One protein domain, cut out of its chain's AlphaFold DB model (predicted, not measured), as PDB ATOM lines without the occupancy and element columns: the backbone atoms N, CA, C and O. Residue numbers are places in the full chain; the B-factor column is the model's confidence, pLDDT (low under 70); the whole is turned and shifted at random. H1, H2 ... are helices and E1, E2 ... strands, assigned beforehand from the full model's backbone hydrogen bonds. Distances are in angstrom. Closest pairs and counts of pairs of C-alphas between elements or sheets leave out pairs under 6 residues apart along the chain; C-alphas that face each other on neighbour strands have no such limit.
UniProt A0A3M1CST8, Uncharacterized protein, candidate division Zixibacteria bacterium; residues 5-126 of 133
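What this domain is: This is residues 5 to 126 of the 133 residues of an uncharacterized protein of candidate division Zixibacteria bacterium (UniProt A0A3M1CST8). A twisted sheet of five antiparallel strands has one long helix, H2, laid over one face along its strands, while the long link of residues 11 to 21 winds over the opposite face. The short helix H1 lies well beyond one end of the sheet, and the hairpin of E4 and E5 bends away from the H2 side toward its turn at residues 83 to 92. The printed part has 122 residues, with two named helices and five named strands in the order E1, E2, E3, H1, E4, E5, H2; the sheet's order is E1, E2, E3, E4, E5. The class is mixed, helices and strands, in two layers, H2 on one face of the sheet. The whole is compact, with a radius of gyration of the C-alphas of 15.3 A and spans of 45 by 36 by 25 A.

How they stand to each other: E1, residues 8 to 10, is an edge strand and forms a hairpin with E2, residues 22 to 30, where N 10 and O 27 are 2.9 A apart. E3, residues 33 to 41, forms a hairpin with E2, with N 26 and O 37 at 2.9 A. E1, E2 and E3 make a meander, each strand the antiparallel neighbour of the one before. H1, residues 51 to 61, is not on the sheet and is apart from E2, for instance. E4, residues 72 to 82, is antiparallel to E3 at 139 degrees between directions, with N 36 and O 75 at 2.9 A. E5, residues 93 to 105, is the other edge strand and forms a hairpin with E4, with N 74 and O 103 at 2.8 A. E4 bends by 72 degrees at residue 78, and E5 by 98 degrees at residue 96. H2, residues 108 to 124, is on the sheet at a height of 7.9 A, over E3 and E4, and runs along the strands, at 5 degrees to E3 on the local plane. The closest C-alphas of E3 and H2 are those of Val 35 and Cys 119, 6.4 A apart. In H1 and H2 every O i to N i+4 pair is within hydrogen-bond range.

Where its parts are: E1, 6.6 A long, begins at C-alpha 8, (-23.178, -0.175, 36.355). E2 measures 22.0 A, E3 24.0 A, E4 25.6 A and E5 24.5 A. H1, 15.0 A long, begins at C-alpha 51, (-5.387, -8.926, 12.693). H2, 24.3 A long, ends at C-alpha 124, (-25.813, 15.157, 39.866).

The domain as a whole: The two C-alphas farthest apart are those of Gln 52 and Gln 126, at 46.0 A. The printed part has no cut. The link from E1 to E2 is long; those from E2 to E3 and from E5 to H2 are tight. The mean pLDDT of the printed part is 93.8, and no printed residue is under 70.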
ATOM      1  N   SER A   5     -20.839   4.160  43.488       95.50
ATOM      2  CA  SER A   5     -21.010   2.753  43.870       95.50
ATOM      3  C   SER A   5     -22.238   2.097  43.232       95.50
ATOM      4  O   SER A   5     -22.251   0.884  43.060       95.50
ATOM      5  N   GLU A   6     -23.238   2.892  42.847       95.75
ATOM      6  CA  GLU A   6     -24.476   2.425  42.211       95.75
ATOM      7  C   GLU A   6     -24.390   2.405  40.678       95.75
ATOM      8  O   GLU A   6     -25.339   2.017  39.990       95.75
ATOM      9  N   TRP A   7     -23.272   2.860  40.105       95.88
ATOM     10  CA  TRP A   7     -23.091   2.885  38.658       95.88
ATOM     11  C   TRP A   7     -22.794   1.483  38.135       95.88
ATOM     12  O   TRP A   7     -22.012   0.732  38.718       95.88
ATOM     13  N   LYS A   8     -23.381   1.137  36.986       94.56
ATOM     14  CA  LYS A   8     -23.178  -0.175  36.355       94.56
ATOM     15  C   LYS A   8     -22.397  -0.021  35.065       94.56
ATOM     16  O   LYS A   8     -22.912   0.499  34.077       94.56
ATOM     17  N   TRP A   9     -21.164  -0.502  35.087       94.25
ATOM     18  CA  TRP A   9     -20.282  -0.559  33.930       94.25
ATOM     19  C   TRP A   9     -20.553  -1.817  33.112       94.25
ATOM     20  O   TRP A   9     -20.795  -2.891  33.662       94.25
ATOM     21  N   SER A  10     -20.468  -1.704  31.791       89.88
ATOM     22  CA  SER A  10     -20.604  -2.849  30.889       89.88
ATOM     23  C   SER A  10     -19.631  -2.758  29.720       89.88
ATOM     24  O   SER A  10     -19.359  -1.671  29.217       89.88
ATOM     25  N   GLY A  11     -19.145  -3.909  29.255       83.94
ATOM     26  CA  GLY A  11     -18.138  -4.013  28.194       83.94
ATOM     27  C   GLY A  11     -18.683  -3.983  26.763       83.94
ATOM     28  O   GLY A  11     -18.135  -4.672  25.911       83.94
ATOM     29  N   HIS A  12     -19.764  -3.246  26.488       86.00
ATOM     30  CA  HIS A  12     -20.358  -3.151  25.148       86.00
ATOM     31  C   HIS A  12     -20.628  -1.697  24.757       86.00
ATOM     32  O   HIS A  12     -20.975  -0.882  25.605       86.00
ATOM     33  N   ALA A  13     -20.547  -1.384  23.462       91.81
ATOM     34  CA  ALA A  13     -21.049  -0.119  22.935       91.81
ATOM     35  C   ALA A  13     -22.584  -0.083  23.037       91.81
ATOM     36  O   ALA A  13     -23.261  -0.946  22.480       91.81
ATOM     37  N   GLY A  14     -23.139   0.916  23.725       89.38
ATOM     38  CA  GLY A  14     -24.598   1.090  23.832       89.38
ATOM     39  C   GLY A  14     -25.190   2.085  22.849       89.38
ATOM     40  O   GLY A  14     -26.318   2.505  23.038       89.38
ATOM     41  N   HIS A  15     -24.423   2.536  21.855       92.81
ATOM     42  CA  HIS A  15     -24.938   3.344  20.753       92.81
ATOM     43  C   HIS A  15     -24.087   3.131  19.500       92.81
ATOM     44  O   HIS A  15     -23.064   2.446  19.564       92.81
ATOM     45  N   LEU A  16     -24.525   3.732  18.388       90.38
ATOM     46  CA  LEU A  16     -23.955   3.605  17.046       90.38
ATOM     47  C   LEU A  16     -24.184   2.205  16.441       90.38
ATOM     48  O   LEU A  16     -23.727   1.191  16.959       90.38
ATOM     49  N   CYS A  17     -24.868   2.125  15.294       89.75
ATOM     50  CA  CYS A  17     -25.187   0.843  14.639       89.75
ATOM     51  C   CYS A  17     -23.940   0.040  14.219       89.75
ATOM     52  O   CYS A  17     -24.000  -1.178  14.044       89.75
ATOM     53  N   VAL A  18     -22.802   0.727  14.100       92.19
ATOM     54  CA  VAL A  18     -21.479   0.165  13.815       92.19
ATOM     55  C   VAL A  18     -20.579   0.080  15.056       92.19
ATOM     56  O   VAL A  18     -19.406  -0.265  14.938       92.19
ATOM     57  N   GLY A  19     -21.118   0.329  16.256       92.50
ATOM     58  CA  GLY A  19     -20.377   0.374  17.522       92.50
ATOM     59  C   GLY A  19     -19.628  -0.918  17.863       92.50
ATOM     60  O   GLY A  19     -18.587  -0.871  18.504       92.50
ATOM     61  N   ARG A  20     -20.073  -2.073  17.351       92.00
ATOM     62  CA  ARG A  20     -19.359  -3.362  17.493       92.00
ATOM     63  C   ARG A  20     -17.967  -3.398  16.849       92.00
ATOM     64  O   ARG A  20     -17.210  -4.325  17.099       92.00
ATOM     65  N   TRP A  21     -17.675  -2.454  15.957       93.44
ATOM     66  CA  TRP A  21     -16.391  -2.317  15.265       93.44
ATOM     67  C   TRP A  21     -15.573  -1.129  15.792       93.44
ATOM     68  O   TRP A  21     -14.538  -0.781  15.228       93.44
ATOM     69  N   CYS A  22     -16.053  -0.477  16.851       95.19
ATOM     70  CA  CYS A  22     -15.278   0.482  17.623       95.19
ATOM     71  C   CYS A  22     -14.419  -0.291  18.621       95.19
ATOM     72  O   CYS A  22     -14.937  -1.151  19.332       95.19
ATOM     73  N   ARG A  23     -13.117  -0.002  18.680       94.25
ATOM     74  CA  ARG A  23     -12.217  -0.625  19.666       94.25
ATOM     75  C   ARG A  23     -12.220   0.096  21.009       94.25
ATOM     76  O   ARG A  23     -11.888  -0.500  22.030       94.25
ATOM     77  N   PHE A  24     -12.637   1.358  21.009       96.12
ATOM     78  CA  PHE A  24     -12.884   2.123  22.217       96.12
ATOM     79  C   PHE A  24     -14.385   2.152  22.475       96.12
ATOM     80  O   PHE A  24     -15.151   2.705  21.683       96.12
ATOM     81  N   HIS A  25     -14.804   1.577  23.597       95.19
ATOM     82  CA  HIS A  25     -16.182   1.663  24.054       95.19
ATOM     83  C   HIS A  25     -16.258   1.720  25.580       95.19
ATOM     84  O   HIS A  25     -15.752   0.842  26.281       95.19
ATOM     85  N   LEU A  26     -16.932   2.747  26.087       96.88
ATOM     86  CA  LEU A  26     -17.297   2.882  27.492       96.88
ATOM     87  C   LEU A  26     -18.814   2.929  27.579       96.88
ATOM     88  O   LEU A  26     -19.454   3.661  26.827       96.88
ATOM     89  N   HIS A  27     -19.396   2.170  28.497       96.19
ATOM     90  CA  HIS A  27     -20.832   2.179  28.699       96.19
ATOM     91  C   HIS A  27     -21.161   2.027  30.171       96.19
ATOM     92  O   HIS A  27     -20.845   1.003  30.787       96.19
ATOM     93  N   THR A  28     -21.832   3.044  30.695       96.94
ATOM     94  CA  THR A  28     -22.121   3.168  32.117       96.94
ATOM     95  C   THR A  28     -23.571   3.554  32.303       96.94
ATOM     96  O   THR A  28     -24.023   4.593  31.821       96.94
ATOM     97  N   GLN A  29     -24.312   2.728  33.031       96.00
ATOM     98  CA  GLN A  29     -25.623   3.108  33.524       96.00
ATOM     99  C   GLN A  29     -25.463   3.919  34.815       96.00
ATOM    100  O   GLN A  29     -24.875   3.444  35.788       96.00
ATOM    101  N   VAL A  30     -26.034   5.122  34.824       96.50
ATOM    102  CA  VAL A  30     -26.045   6.064  35.948       96.50
ATOM    103  C   VAL A  30     -27.498   6.371  36.304       96.50
ATOM    104  O   VAL A  30     -28.141   7.241  35.709       96.50
ATOM    105  N   GLY A  31     -28.045   5.625  37.265       94.62
ATOM    106  CA  GLY A  31     -29.463   5.704  37.618       94.62
ATOM    107  C   GLY A  31     -30.360   5.411  36.410       94.62
ATOM    108  O   GLY A  31     -30.333   4.310  35.852       94.62
ATOM    109  N   ARG A  32     -31.147   6.409  35.993       94.81
ATOM    110  CA  ARG A  32     -32.109   6.298  34.882       94.81
ATOM    111  C   ARG A  32     -31.529   6.587  33.498       94.81
ATOM    112  O   ARG A  32     -32.298   6.642  32.541       94.81
ATOM    113  N   VAL A  33     -30.223   6.818  33.376       96.44
ATOM    114  CA  VAL A  33     -29.583   7.074  32.081       96.44
ATOM    115  C   VAL A  33     -28.449   6.109  31.794       96.44
ATOM    116  O   VAL A  33     -27.866   5.511  32.695       96.44
ATOM    117  N   ILE A  34     -28.137   5.995  30.514       96.44
ATOM    118  CA  ILE A  34     -26.964   5.336  29.967       96.44
ATOM    119  C   ILE A  34     -26.062   6.415  29.394       96.44
ATOM    120  O   ILE A  34     -26.521   7.233  28.601       96.44
ATOM    121  N   VAL A  35     -24.781   6.368  29.740       97.62
ATOM    122  CA  VAL A  35     -23.721   7.125  29.081       97.62
ATOM    123  C   VAL A  35     -22.911   6.142  28.248       97.62
ATOM    124  O   VAL A  35     -22.387   5.164  28.778       97.62
ATOM    125  N   SER A  36     -22.829   6.377  26.942       97.19
ATOM    126  CA  SER A  36     -22.168   5.486  25.991       97.19
ATOM    127  C   SER A  36     -21.159   6.282  25.181       97.19
ATOM    128  O   SER A  36     -21.542   7.228  24.501       97.19
ATOM    129  N   THR A  37     -19.887   5.903  25.239       97.81
ATOM    130  CA  THR A  37     -18.811   6.500  24.444       97.81
ATOM    131  C   THR A  37     -18.277   5.474  23.472       97.81
ATOM    132  O   THR A  37     -17.971   4.357  23.881       97.81
ATOM    133  N   VAL A  38     -18.141   5.853  22.207       97.56
ATOM    134  CA  VAL A  38     -17.557   5.024  21.150       97.56
ATOM    135  C   VAL A  38     -16.452   5.792  20.441       97.56
ATOM    136  O   VAL A  38     -16.470   7.021  20.392       97.56
ATOM    137  N   GLY A  39     -15.489   5.071  19.885       97.19
ATOM    138  CA  GLY A  39     -14.439   5.622  19.042       97.19
ATOM    139  C   GLY A  39     -13.482   4.536  18.581       97.19
ATOM    140  O   GLY A  39     -13.730   3.346  18.785       97.19
ATOM    141  N   GLU A  40     -12.379   4.936  17.957       96.31
ATOM    142  CA  GLU A  40     -11.435   3.977  17.361       96.31
ATOM    143  C   GLU A  40     -12.137   3.020  16.394       96.31
ATOM    144  O   GLU A  40     -12.022   1.793  16.476       96.31
ATOM    145  N   TYR A  41     -12.948   3.604  15.514       95.81
ATOM    146  CA  TYR A  41     -13.704   2.851  14.536       95.81
ATOM    147  C   TYR A  41     -12.776   2.273  13.466       95.81
ATOM    148  O   TYR A  41     -11.953   2.984  12.882       95.81
ATOM    149  N   LEU A  42     -12.916   0.971  13.215       94.50
ATOM    150  CA  LEU A  42     -12.242   0.264  12.133       94.50
ATOM    151  C   LEU A  42     -13.262  -0.595  11.382       94.50
ATOM    152  O   LEU A  42     -13.697  -1.634  11.880       94.50
ATOM    153  N   HIS A  43     -13.651  -0.191  10.171       91.88
ATOM    154  CA  HIS A  43     -14.587  -0.987   9.386       91.88
ATOM    155  C   HIS A  43     -13.951  -2.349   9.008       91.88
ATOM    156  O   HIS A  43     -12.844  -2.376   8.464       91.88
ATOM    157  N   PRO A  44     -14.651  -3.494   9.163       91.38
ATOM    158  CA  PRO A  44     -14.086  -4.839   8.937       91.38
ATOM    159  C   PRO A  44     -13.544  -5.070   7.517       91.38
ATOM    160  O   PRO A  44     -12.644  -5.880   7.307       91.38
ATOM    161  N   ARG A  45     -14.051  -4.320   6.530       92.00
ATOM    162  CA  ARG A  45     -13.510  -4.266   5.153       92.00
ATOM    163  C   ARG A  45     -12.003  -3.985   5.095       92.00
ATOM    164  O   ARG A  45     -11.365  -4.394   4.134       92.00
ATOM    165  N   HIS A  46     -11.454  -3.273   6.080       91.69
ATOM    166  CA  HIS A  46     -10.038  -2.911   6.131       91.69
ATOM    167  C   HIS A  46      -9.164  -4.021   6.715       91.69
ATOM    168  O   HIS A  46      -7.979  -4.078   6.406       91.69
ATOM    169  N   GLY A  47      -9.749  -4.926   7.501       83.94
ATOM    170  CA  GLY A  47      -9.027  -6.031   8.119       83.94
ATOM    171  C   GLY A  47      -8.886  -7.269   7.250       83.94
ATOM    172  O   GLY A  47      -8.117  -8.157   7.591       83.94
ATOM    173  N   GLY A  48      -9.650  -7.401   6.159       82.19
ATOM    174  CA  GLY A  48      -9.609  -8.600   5.310       82.19
ATOM    175  C   GLY A  48      -9.810  -9.925   6.071       82.19
ATOM    176  O   GLY A  48      -9.408 -10.972   5.576       82.19
ATOM    177  N   GLY A  49     -10.382  -9.879   7.282       85.31
ATOM    178  CA  GLY A  49     -10.507 -11.024   8.188       85.31
ATOM    179  C   GLY A  49      -9.241 -11.409   8.972       85.31
ATOM    180  O   GLY A  49      -9.210 -12.507   9.519       85.31
ATOM    181  N   SER A  50      -8.207 -10.562   9.038       92.31
ATOM    182  CA  SER A  50      -6.960 -10.843   9.765       92.31
ATOM    183  C   SER A  50      -6.474  -9.655  10.600       92.31
ATOM    184  O   SER A  50      -6.461  -8.515  10.137       92.31
ATOM    185  N   GLU A  51      -5.979  -9.939  11.806       92.44
ATOM    186  CA  GLU A  51      -5.387  -8.926  12.693       92.44
ATOM    187  C   GLU A  51      -4.177  -8.228  12.053       92.44
ATOM    188  O   GLU A  51      -3.950  -7.038  12.273       92.44
ATOM    189  N   GLN A  52      -3.417  -8.945  11.218       95.31
ATOM    190  CA  GLN A  52      -2.260  -8.388  10.524       95.31
ATOM    191  C   GLN A  52      -2.661  -7.293   9.529       95.31
ATOM    192  O   GLN A  52      -2.087  -6.206   9.560       95.31
ATOM    193  N   ALA A  53      -3.662  -7.540   8.683       94.62
ATOM    194  CA  ALA A  53      -4.130  -6.525   7.741       94.62
ATOM    195  C   ALA A  53      -4.780  -5.332   8.464       94.62
ATOM    196  O   ALA A  53      -4.587  -4.191   8.044       94.62
ATOM    197  N   GLU A  54      -5.467  -5.560   9.591       94.62
ATOM    198  CA  GLU A  54      -5.943  -4.465  10.448       94.62
ATOM    199  C   GLU A  54      -4.783  -3.612  10.974       94.62
ATOM    200  O   GLU A  54      -4.833  -2.384  10.900       94.62
ATOM    201  N   ALA A  55      -3.715  -4.240  11.472       94.50
ATOM    202  CA  ALA A  55      -2.537  -3.535  11.970       94.50
ATOM    203  C   ALA A  55      -1.818  -2.743  10.862       94.50
ATOM    204  O   ALA A  55      -1.426  -1.593  11.076       94.50
ATOM    205  N   GLU A  56      -1.675  -3.324   9.669       95.94
ATOM    206  CA  GLU A  56      -1.086  -2.660   8.501       95.94
ATOM    207  C   GLU A  56      -1.923  -1.458   8.047       95.94
ATOM    208  O   GLU A  56      -1.372  -0.382   7.783       95.94
ATOM    209  N   TYR A  57      -3.251  -1.603   8.020       95.44
ATOM    210  CA  TYR A  57      -4.165  -0.507   7.720       95.44
ATOM    211  C   TYR A  57      -4.042   0.616   8.751       95.44
ATOM    212  O   TYR A  57      -3.811   1.769   8.380       95.44
ATOM    213  N   LEU A  58      -4.124   0.292  10.045       95.38
ATOM    214  CA  LEU A  58      -4.057   1.277  11.126       95.38
ATOM    215  C   LEU A  58      -2.725   2.025  11.150       95.38
ATOM    216  O   LEU A  58      -2.711   3.232  11.375       95.38
ATOM    217  N   LYS A  59      -1.610   1.352  10.850       96.25
ATOM    218  CA  LYS A  59      -0.297   2.001  10.743       96.25
ATOM    219  C   LYS A  59      -0.265   3.078   9.655       96.25
ATOM    220  O   LYS A  59       0.455   4.064   9.791       96.25
ATOM    221  N   LYS A  60      -1.009   2.878   8.566       96.31
ATOM    222  CA  LYS A  60      -1.020   3.774   7.406       96.31
ATOM    223  C   LYS A  60      -2.105   4.850   7.483       96.31
ATOM    224  O   LYS A  60      -1.884   5.959   7.006       96.31
ATOM    225  N   HIS A  61      -3.261   4.517   8.046       95.06
ATOM    226  CA  HIS A  61      -4.473   5.334   7.970       95.06
ATOM    227  C   HIS A  61      -4.985   5.805   9.336       95.06
ATOM    228  O   HIS A  61      -5.662   6.829   9.410       95.06
ATOM    229  N   GLY A  62      -4.638   5.106  10.418       94.50
ATOM    230  CA  GLY A  62      -5.264   5.289  11.724       94.50
ATOM    231  C   GLY A  62      -6.726   4.828  11.741       94.50
ATOM    232  O   GLY A  62      -7.191   4.142  10.831       94.50
ATOM    233  N   TYR A  63      -7.435   5.194  12.807       95.50
ATOM    234  CA  TYR A  63      -8.869   4.937  12.945       95.50
ATOM    235  C   TYR A  63      -9.717   5.891  12.101       95.50
ATOM    236  O   TYR A  63      -9.349   7.053  11.902       95.50
ATOM    237  N   GLU A  64     -10.872   5.393  11.657       94.62
ATOM    238  CA  GLU A  64     -11.861   6.148  10.888       94.62
ATOM    239  C   GLU A  64     -12.640   7.131  11.779       94.62
ATOM    240  O   GLU A  64     -12.743   6.975  13.000       94.62
ATOM    241  N   GLU A  65     -13.206   8.160  11.151       94.25
ATOM    242  CA  GLU A  65     -14.167   9.040  11.809       94.25
ATOM    243  C   GLU A  65     -15.483   8.304  12.067       94.25
ATOM    244  O   GLU A  65     -15.942   7.494  11.260       94.25
ATOM    245  N   ILE A  66     -16.138   8.657  13.167       90.19
ATOM    246  CA  ILE A  66     -17.477   8.165  13.516       90.19
ATOM    247  C   ILE A  66     -18.592   9.104  13.009       90.19
ATOM    248  O   ILE A  66     -19.761   8.914  13.335       90.19
ATOM    249  N   GLY A  67     -18.232  10.106  12.194       84.44
ATOM    250  CA  GLY A  67     -19.125  11.091  11.573       84.44
ATOM    251  C   GLY A  67     -18.769  12.535  11.940       84.44
ATOM    252  O   GLY A  67     -18.116  12.771  12.945       84.44
ATOM    253  N   CYS A  68     -19.188  13.517  11.132       83.06
ATOM    254  CA  CYS A  68     -19.062  14.962  11.409       83.06
ATOM    255  C   CYS A  68     -17.671  15.451  11.887       83.06
ATOM    256  O   CYS A  68     -17.608  16.367  12.707       83.06
ATOM    257  N   GLY A  69     -16.565  14.869  11.408       85.06
ATOM    258  CA  GLY A  69     -15.217  15.318  11.773       85.06
ATOM    259  C   GLY A  69     -14.769  14.948  13.192       85.06
ATOM    260  O   GLY A  69     -13.870  15.599  13.725       85.06
ATOM    261  N   ARG A  70     -15.394  13.946  13.829       90.50
ATOM    262  CA  ARG A  70     -15.007  13.437  15.159       90.50
ATOM    263  C   ARG A  70     -14.544  11.983  15.104       90.50
ATOM    264  O   ARG A  70     -15.054  11.181  14.319       90.50
ATOM    265  N   LYS A  71     -13.594  11.633  15.976       96.00
ATOM    266  CA  LYS A  71     -13.092  10.251  16.148       96.00
ATOM    267  C   LYS A  71     -13.733   9.503  17.315       96.00
ATOM    268  O   LYS A  71     -13.705   8.275  17.334       96.00
ATOM    269  N   TYR A  72     -14.290  10.241  18.272       97.75
ATOM    270  CA  TYR A  72     -14.948   9.714  19.461       97.75
ATOM    271  C   TYR A  72     -16.210  10.523  19.764       97.75
ATOM    272  O   TYR A  72     -16.271  11.728  19.503       97.75
ATOM    273  N   GLU A  73     -17.221   9.862  20.310       97.38
ATOM    274  CA  GLU A  73     -18.505  10.466  20.656       97.38
ATOM    275  C   GLU A  73     -19.048   9.815  21.911       97.38
ATOM    276  O   GLU A  73     -19.042   8.592  22.034       97.38
ATOM    277  N   THR A  74     -19.537  10.650  22.817       97.56
ATOM    278  CA  THR A  74     -20.368  10.248  23.941       97.56
ATOM    279  C   THR A  74     -21.802  10.641  23.637       97.56
ATOM    280  O   THR A  74     -22.055  11.790  23.283       97.56
ATOM    281  N   MET A  75     -22.735   9.721  23.844       97.19
ATOM    282  CA  MET A  75     -24.168   9.986  23.834       97.19
ATOM    283  C   MET A  75     -24.805   9.531  25.145       97.19
ATOM    284  O   MET A  75     -24.361   8.559  25.769       97.19
ATOM    285  N   VAL A  76     -25.865  10.229  25.541       97.62
ATOM    286  CA  VAL A  76     -26.682   9.899  26.705       97.62
ATOM    287  C   VAL A  76     -28.091   9.539  26.272       97.62
ATOM    288  O   VAL A  76     -28.705  10.248  25.478       97.62
ATOM    289  N   PHE A  77     -28.616   8.455  26.834       96.88
ATOM    290  CA  PHE A  77     -29.978   7.991  26.586       96.88
ATOM    291  C   PHE A  77     -30.684   7.656  27.893       96.88
ATOM    292  O   PHE A  77     -30.051   7.271  28.877       96.88
ATOM    293  N   MET A  78     -32.013   7.715  27.888       95.88
ATOM    294  CA  MET A  78     -32.809   7.167  28.984       95.88
ATOM    295  C   MET A  78     -32.686   5.638  29.016       95.88
ATOM    296  O   MET A  78     -32.946   4.965  28.015       95.88
ATOM    297  N   ALA A  79     -32.312   5.101  30.178       94.69
ATOM    298  CA  ALA A  79     -32.197   3.670  30.414       94.69
ATOM    299  C   ALA A  79     -33.592   3.031  30.453       94.69
ATOM    300  O   ALA A  79     -34.481   3.462  31.190       94.69
ATOM    301  N   GLY A  80     -33.775   1.996  29.647       92.31
ATOM    302  CA  GLY A  80     -34.955   1.150  29.614       92.31
ATOM    303  C   GLY A  80     -34.798  -0.093  30.484       92.31
ATOM    304  O   GLY A  80     -33.916  -0.198  31.339       92.31
ATOM    305  N   ARG A  81     -35.674  -1.073  30.244       91.31
ATOM    306  CA  ARG A  81     -35.582  -2.375  30.911       91.31
ATOM    307  C   ARG A  81     -34.292  -3.098  30.492       91.31
ATOM    308  O   ARG A  81     -33.901  -2.978  29.326       91.31
ATOM    309  N   PRO A  82     -33.637  -3.836  31.404       90.12
ATOM    310  CA  PRO A  82     -32.553  -4.743  31.041       90.12
ATOM    311  C   PRO A  82     -32.986  -5.747  29.972       90.12
ATOM    312  O   PRO A  82     -34.165  -6.087  29.891       90.12
ATOM    313  N   CYS A  83     -32.022  -6.219  29.180       87.69
ATOM    314  CA  CYS A  83     -32.200  -7.258  28.172       87.69
ATOM    315  C   CYS A  83     -32.998  -8.446  28.734       87.69
ATOM    316  O   CYS A  83     -32.606  -9.039  29.741       87.69
ATOM    317  N   ASP A  84     -34.095  -8.784  28.057       88.25
ATOM    318  CA  ASP A  84     -35.029  -9.860  28.400       88.25
ATOM    319  C   ASP A  84     -35.008 -11.011  27.378       88.25
ATOM    320  O   ASP A  84     -35.841 -11.920  27.436       88.25
ATOM    321  N   ALA A  85     -34.045 -11.000  26.450       89.81
ATOM    322  CA  ALA A  85     -33.921 -12.023  25.422       89.81
ATOM    323  C   ALA A  85     -33.773 -13.425  26.057       89.81
ATOM    324  O   ALA A  85     -32.895 -13.616  26.907       89.81
ATOM    325  N   PRO A  86     -34.577 -14.428  25.643       92.75
ATOM    326  CA  PRO A  86     -34.541 -15.763  26.233       92.75
ATOM    327  C   PRO A  86     -33.134 -16.368  26.233       92.75
ATOM    328  O   PRO A  86     -32.486 -16.480  25.195       92.75
ATOM    329  N   GLY A  87     -32.652 -16.757  27.415       92.19
ATOM    330  CA  GLY A  87     -31.315 -17.331  27.603       92.19
ATOM    331  C   GLY A  87     -30.171 -16.311  27.686       92.19
ATOM    332  O   GLY A  87     -29.071 -16.682  28.093       92.19
ATOM    333  N   CYS A  88     -30.412 -15.033  27.383       86.38
ATOM    334  CA  CYS A  88     -29.434 -13.967  27.575       86.38
ATOM    335  C   CYS A  88     -29.462 -13.472  29.028       86.38
ATOM    336  O   CYS A  88     -30.522 -13.229  29.597       86.38
ATOM    337  N   ARG A  89     -28.286 -13.316  29.647       83.94
ATOM    338  CA  ARG A  89     -28.134 -12.815  31.029       83.94
ATOM    339  C   ARG A  89     -27.167 -11.635  31.114       83.94
ATOM    340  O   ARG A  89     -26.524 -11.440  32.137       83.94
ATOM    341  N   CYS A  90     -27.025 -10.869  30.031       85.94
ATOM    342  CA  CYS A  90     -26.048  -9.777  29.972       85.94
ATOM    343  C   CYS A  90     -26.407  -8.587  30.875       85.94
ATOM    344  O   CYS A  90     -25.539  -7.773  31.167       85.94
ATOM    345  N   GLY A  91     -27.677  -8.456  31.288       85.81
ATOM    346  CA  GLY A  91     -28.145  -7.344  32.124       85.81
ATOM    347  C   GLY A  91     -28.077  -5.974  31.443       85.81
ATOM    348  O   GLY A  91     -28.281  -4.958  32.101       85.81
ATOM    349  N   PHE A  92     -27.793  -5.936  30.138       88.69
ATOM    350  CA  PHE A  92     -27.576  -4.704  29.393       88.69
ATOM    351  C   PHE A  92     -28.886  -3.912  29.276       88.69
ATOM    352  O   PHE A  92     -29.879  -4.481  28.811       88.69
ATOM    353  N   PRO A  93     -28.942  -2.641  29.701       90.75
ATOM    354  CA  PRO A  93     -30.162  -1.852  29.617       90.75
ATOM    355  C   PRO A  93     -30.482  -1.492  28.161       90.75
ATOM    356  O   PRO A  93     -29.609  -1.107  27.386       90.75
ATOM    357  N   THR A  94     -31.756  -1.606  27.787       90.88
ATOM    358  CA  THR A  94     -32.261  -1.035  26.530       90.88
ATOM    359  C   THR A  94     -32.289   0.496  26.607       90.88
ATOM    360  O   THR A  94     -32.131   1.070  27.682       90.88
ATOM    361  N   HIS A  95     -32.516   1.179  25.486       91.88
ATOM    362  CA  HIS A  95     -32.792   2.617  25.474       91.88
ATOM    363  C   HIS A  95     -33.813   2.980  24.392       91.88
ATOM    364  O   HIS A  95     -34.043   2.225  23.450       91.88
ATOM    365  N   ASN A  96     -34.423   4.159  24.511       85.06
ATOM    366  CA  ASN A  96     -35.458   4.648  23.589       85.06
ATOM    367  C   ASN A  96     -34.909   5.218  22.263       85.06
ATOM    368  O   ASN A  96     -35.685   5.551  21.373       85.06
ATOM    369  N   GLY A  97     -33.585   5.368  22.146       89.38
ATOM    370  CA  GLY A  97     -32.918   5.880  20.941       89.38
ATOM    371  C   GLY A  97     -32.999   7.398  20.788       89.38
ATOM    372  O   GLY A  97     -32.538   7.930  19.783       89.38
ATOM    373  N   ARG A  98     -33.559   8.096  21.781       93.25
ATOM    374  CA  ARG A  98     -33.574   9.551  21.857       93.25
ATOM    375  C   ARG A  98     -32.362  10.016  22.653       93.25
ATOM    376  O   ARG A  98     -32.257   9.719  23.840       93.25
ATOM    377  N   GLU A  99     -31.466  10.721  21.980       93.88
ATOM    378  CA  GLU A  99     -30.326  11.373  22.616       93.88
ATOM    379  C   GLU A  99     -30.816  12.496  23.545       93.88
ATOM    380  O   GLU A  99     -31.654  13.316  23.166       93.88
ATOM    381  N   GLU A 100     -30.310  12.492  24.775       97.19
ATOM    382  CA  GLU A 100     -30.583  13.503  25.804       97.19
ATOM    383  C   GLU A 100     -29.401  14.471  25.997       97.19
ATOM    384  O   GLU A 100     -29.568  15.568  26.533       97.19
ATOM    385  N   ASP A 101     -28.193  14.042  25.626       97.62
ATOM    386  CA  ASP A 101     -26.942  14.795  25.726       97.62
ATOM    387  C   ASP A 101     -25.883  14.137  24.838       97.62
ATOM    388  O   ASP A 101     -25.880  12.911  24.665       97.62
ATOM    389  N   SER A 102     -24.925  14.926  24.370       97.06
ATOM    390  CA  SER A 102     -23.829  14.426  23.551       97.06
ATOM    391  C   SER A 102     -22.568  15.266  23.703       97.06
ATOM    392  O   SER A 102     -22.587  16.420  24.131       97.06
ATOM    393  N   ALA A 103     -21.436  14.648  23.381       97.44
ATOM    394  CA  ALA A 103     -20.141  15.305  23.323       97.44
ATOM    395  C   ALA A 103     -19.232  14.595  22.316       97.44
ATOM    396  O   ALA A 103     -19.327  13.384  22.126       97.44
ATOM    397  N   ALA A 104     -18.335  15.348  21.686       97.00
ATOM    398  CA  ALA A 104     -17.426  14.852  20.662       97.00
ATOM    399  C   ALA A 104     -15.969  15.056  21.081       97.00
ATOM    400  O   ALA A 104     -15.631  16.078  21.676       97.00
ATOM    401  N   TYR A 105     -15.106  14.107  20.719       96.69
ATOM    402  CA  TYR A 105     -13.676  14.161  21.014       96.69
ATOM    403  C   TYR A 105     -12.853  13.628  19.841       96.69
ATOM    404  O   TYR A 105     -13.357  12.943  18.947       96.69
ATOM    405  N   ASN A 106     -11.558  13.939  19.860       95.38
ATOM    406  CA  ASN A 106     -10.622  13.542  18.808       95.38
ATOM    407  C   ASN A 106      -9.464  12.668  19.302       95.38
ATOM    408  O   ASN A 106      -8.640  12.240  18.492       95.38
ATOM    409  N   ASP A 107      -9.438  12.346  20.594       96.19
ATOM    410  CA  ASP A 107      -8.460  11.457  21.208       96.19
ATOM    411  C   ASP A 107      -9.076  10.649  22.364       96.19
ATOM    412  O   ASP A 107     -10.052  11.068  22.994       96.19
ATOM    413  N   ALA A 108      -8.490   9.478  22.637       97.31
ATOM    414  CA  ALA A 108      -8.988   8.533  23.635       97.31
ATOM    415  C   ALA A 108      -8.947   9.081  25.068       97.31
ATOM    416  O   ALA A 108      -9.795   8.715  25.882       97.31
ATOM    417  N   LYS A 109      -7.977   9.951  25.386       98.06
ATOM    418  CA  LYS A 109      -7.848  10.534  26.725       98.06
ATOM    419  C   LYS A 109      -9.035  11.455  26.998       98.06
ATOM    420  O   LYS A 109      -9.766  11.219  27.956       98.06
ATOM    421  N   SER A 110      -9.269  12.423  26.114       98.19
ATOM    422  CA  SER A 110     -10.397  13.350  26.210       98.19
ATOM    423  C   SER A 110     -11.737  12.608  26.209       98.19
ATOM    424  O   SER A 110     -12.638  12.966  26.959       98.19
ATOM    425  N   ALA A 111     -11.869  11.535  25.418       97.94
ATOM    426  CA  ALA A 111     -13.075  10.707  25.404       97.94
ATOM    427  C   ALA A 111     -13.319   9.970  26.734       97.94
ATOM    428  O   ALA A 111     -14.464   9.850  27.169       97.94
ATOM    429  N   ASN A 112     -12.261   9.485  27.391       98.19
ATOM    430  CA  ASN A 112     -12.355   8.824  28.693       98.19
ATOM    431  C   ASN A 112     -12.730   9.816  29.806       98.19
ATOM    432  O   ASN A 112     -13.686   9.585  30.547       98.19
ATOM    433  N   GLU A 113     -12.029  10.950  29.869       98.56
ATOM    434  CA  GLU A 113     -12.301  12.027  30.829       98.56
ATOM    435  C   GLU A 113     -13.725  12.566  30.637       98.56
ATOM    436  O   GLU A 113     -14.523  12.594  31.575       98.56
ATOM    437  N   GLY A 114     -14.099  12.860  29.393       98.44
ATOM    438  CA  GLY A 114     -15.425  13.343  29.039       98.44
ATOM    439  C   GLY A 114     -16.553  12.332  29.286       98.44
ATOM    440  O   GLY A 114     -17.675  12.724  29.610       98.44
ATOM    441  N   HIS A 115     -16.286  11.022  29.201       98.56
ATOM    442  CA  HIS A 115     -17.241   9.999  29.643       98.56
ATOM    443  C   HIS A 115     -17.522  10.127  31.144       98.56
ATOM    444  O   HIS A 115     -18.683  10.164  31.555       98.56
ATOM    445  N   MET A 116     -16.472  10.238  31.962       98.56
ATOM    446  CA  MET A 116     -16.605  10.396  33.412       98.56
ATOM    447  C   MET A 116     -17.313  11.698  33.784       98.56
ATOM    448  O   MET A 116     -18.203  11.688  34.635       98.56
ATOM    449  N   GLU A 117     -16.974  12.804  33.121       98.62
ATOM    450  CA  GLU A 117     -17.654  14.090  33.296       98.62
ATOM    451  C   GLU A 117     -19.145  13.991  32.965       98.62
ATOM    452  O   GLU A 117     -19.982  14.486  33.724       98.62
ATOM    453  N   MET A 118     -19.504  13.299  31.879       98.50
ATOM    454  CA  MET A 118     -20.899  13.080  31.499       98.50
ATOM    455  C   MET A 118     -21.641  12.222  32.537       98.50
ATOM    456  O   MET A 118     -22.760  12.567  32.930       98.50
ATOM    457  N   CYS A 119     -21.014  11.157  33.045       98.44
ATOM    458  CA  CYS A 119     -21.561  10.342  34.132       98.44
ATOM    459  C   CYS A 119     -21.802  11.175  35.399       98.44
ATOM    460  O   CYS A 119     -22.898  11.141  35.957       98.44
ATOM    461  N   LEU A 120     -20.822  11.978  35.824       98.25
ATOM    462  CA  LEU A 120     -20.941  12.864  36.989       98.25
ATOM    463  C   LEU A 120     -22.043  13.914  36.800       98.25
ATOM    464  O   LEU A 120     -22.879  14.102  37.688       98.25
ATOM    465  N   LYS A 121     -22.092  14.558  35.628       97.94
ATOM    466  CA  LYS A 121     -23.127  15.532  35.248       97.94
ATOM    467  C   LYS A 121     -24.521  14.928  35.382       97.94
ATOM    468  O   LYS A 121     -25.409  15.554  35.961       97.94
ATOM    469  N   TRP A 122     -24.730  13.716  34.875       97.62
ATOM    470  CA  TRP A 122     -26.036  13.060  34.930       97.62
ATOM    471  C   TRP A 122     -26.356  12.424  36.283       97.62
ATOM    472  O   TRP A 122     -27.528  12.393  36.664       97.62
ATOM    473  N   ALA A 123     -25.355  11.996  37.050       97.81
ATOM    474  CA  ALA A 123     -25.529  11.584  38.439       97.81
ATOM    475  C   ALA A 123     -26.010  12.748  39.318       97.81
ATOM    476  O   ALA A 123     -26.886  12.561  40.165       97.81
ATOM    477  N   ALA A 124     -25.462  13.952  39.113       96.88
ATOM    478  CA  ALA A 124     -25.813  15.157  39.866       96.88
ATOM    479  C   ALA A 124     -27.262  15.609  39.632       96.88
ATOM    480  O   ALA A 124     -27.911  16.094  40.554       96.88
ATOM    481  N   LYS A 125     -27.786  15.405  38.416       94.94
ATOM    482  CA  LYS A 125     -29.158  15.763  38.006       94.94
ATOM    483  C   LYS A 125     -30.249  14.827  38.549       94.94
ATOM    484  O   LYS A 125     -31.418  14.996  38.212       94.94
ATOM    485  N   GLN A 126     -29.878  13.806  39.317       92.94
ATOM    486  CA  GLN A 126     -30.780  12.768  39.803       92.94
ATOM    487  C   GLN A 126     -30.728  12.681  41.330       92.94
ATOM    488  O   GLN A 126     -29.661  12.763  41.949       92.94
TER     489      GLN A 126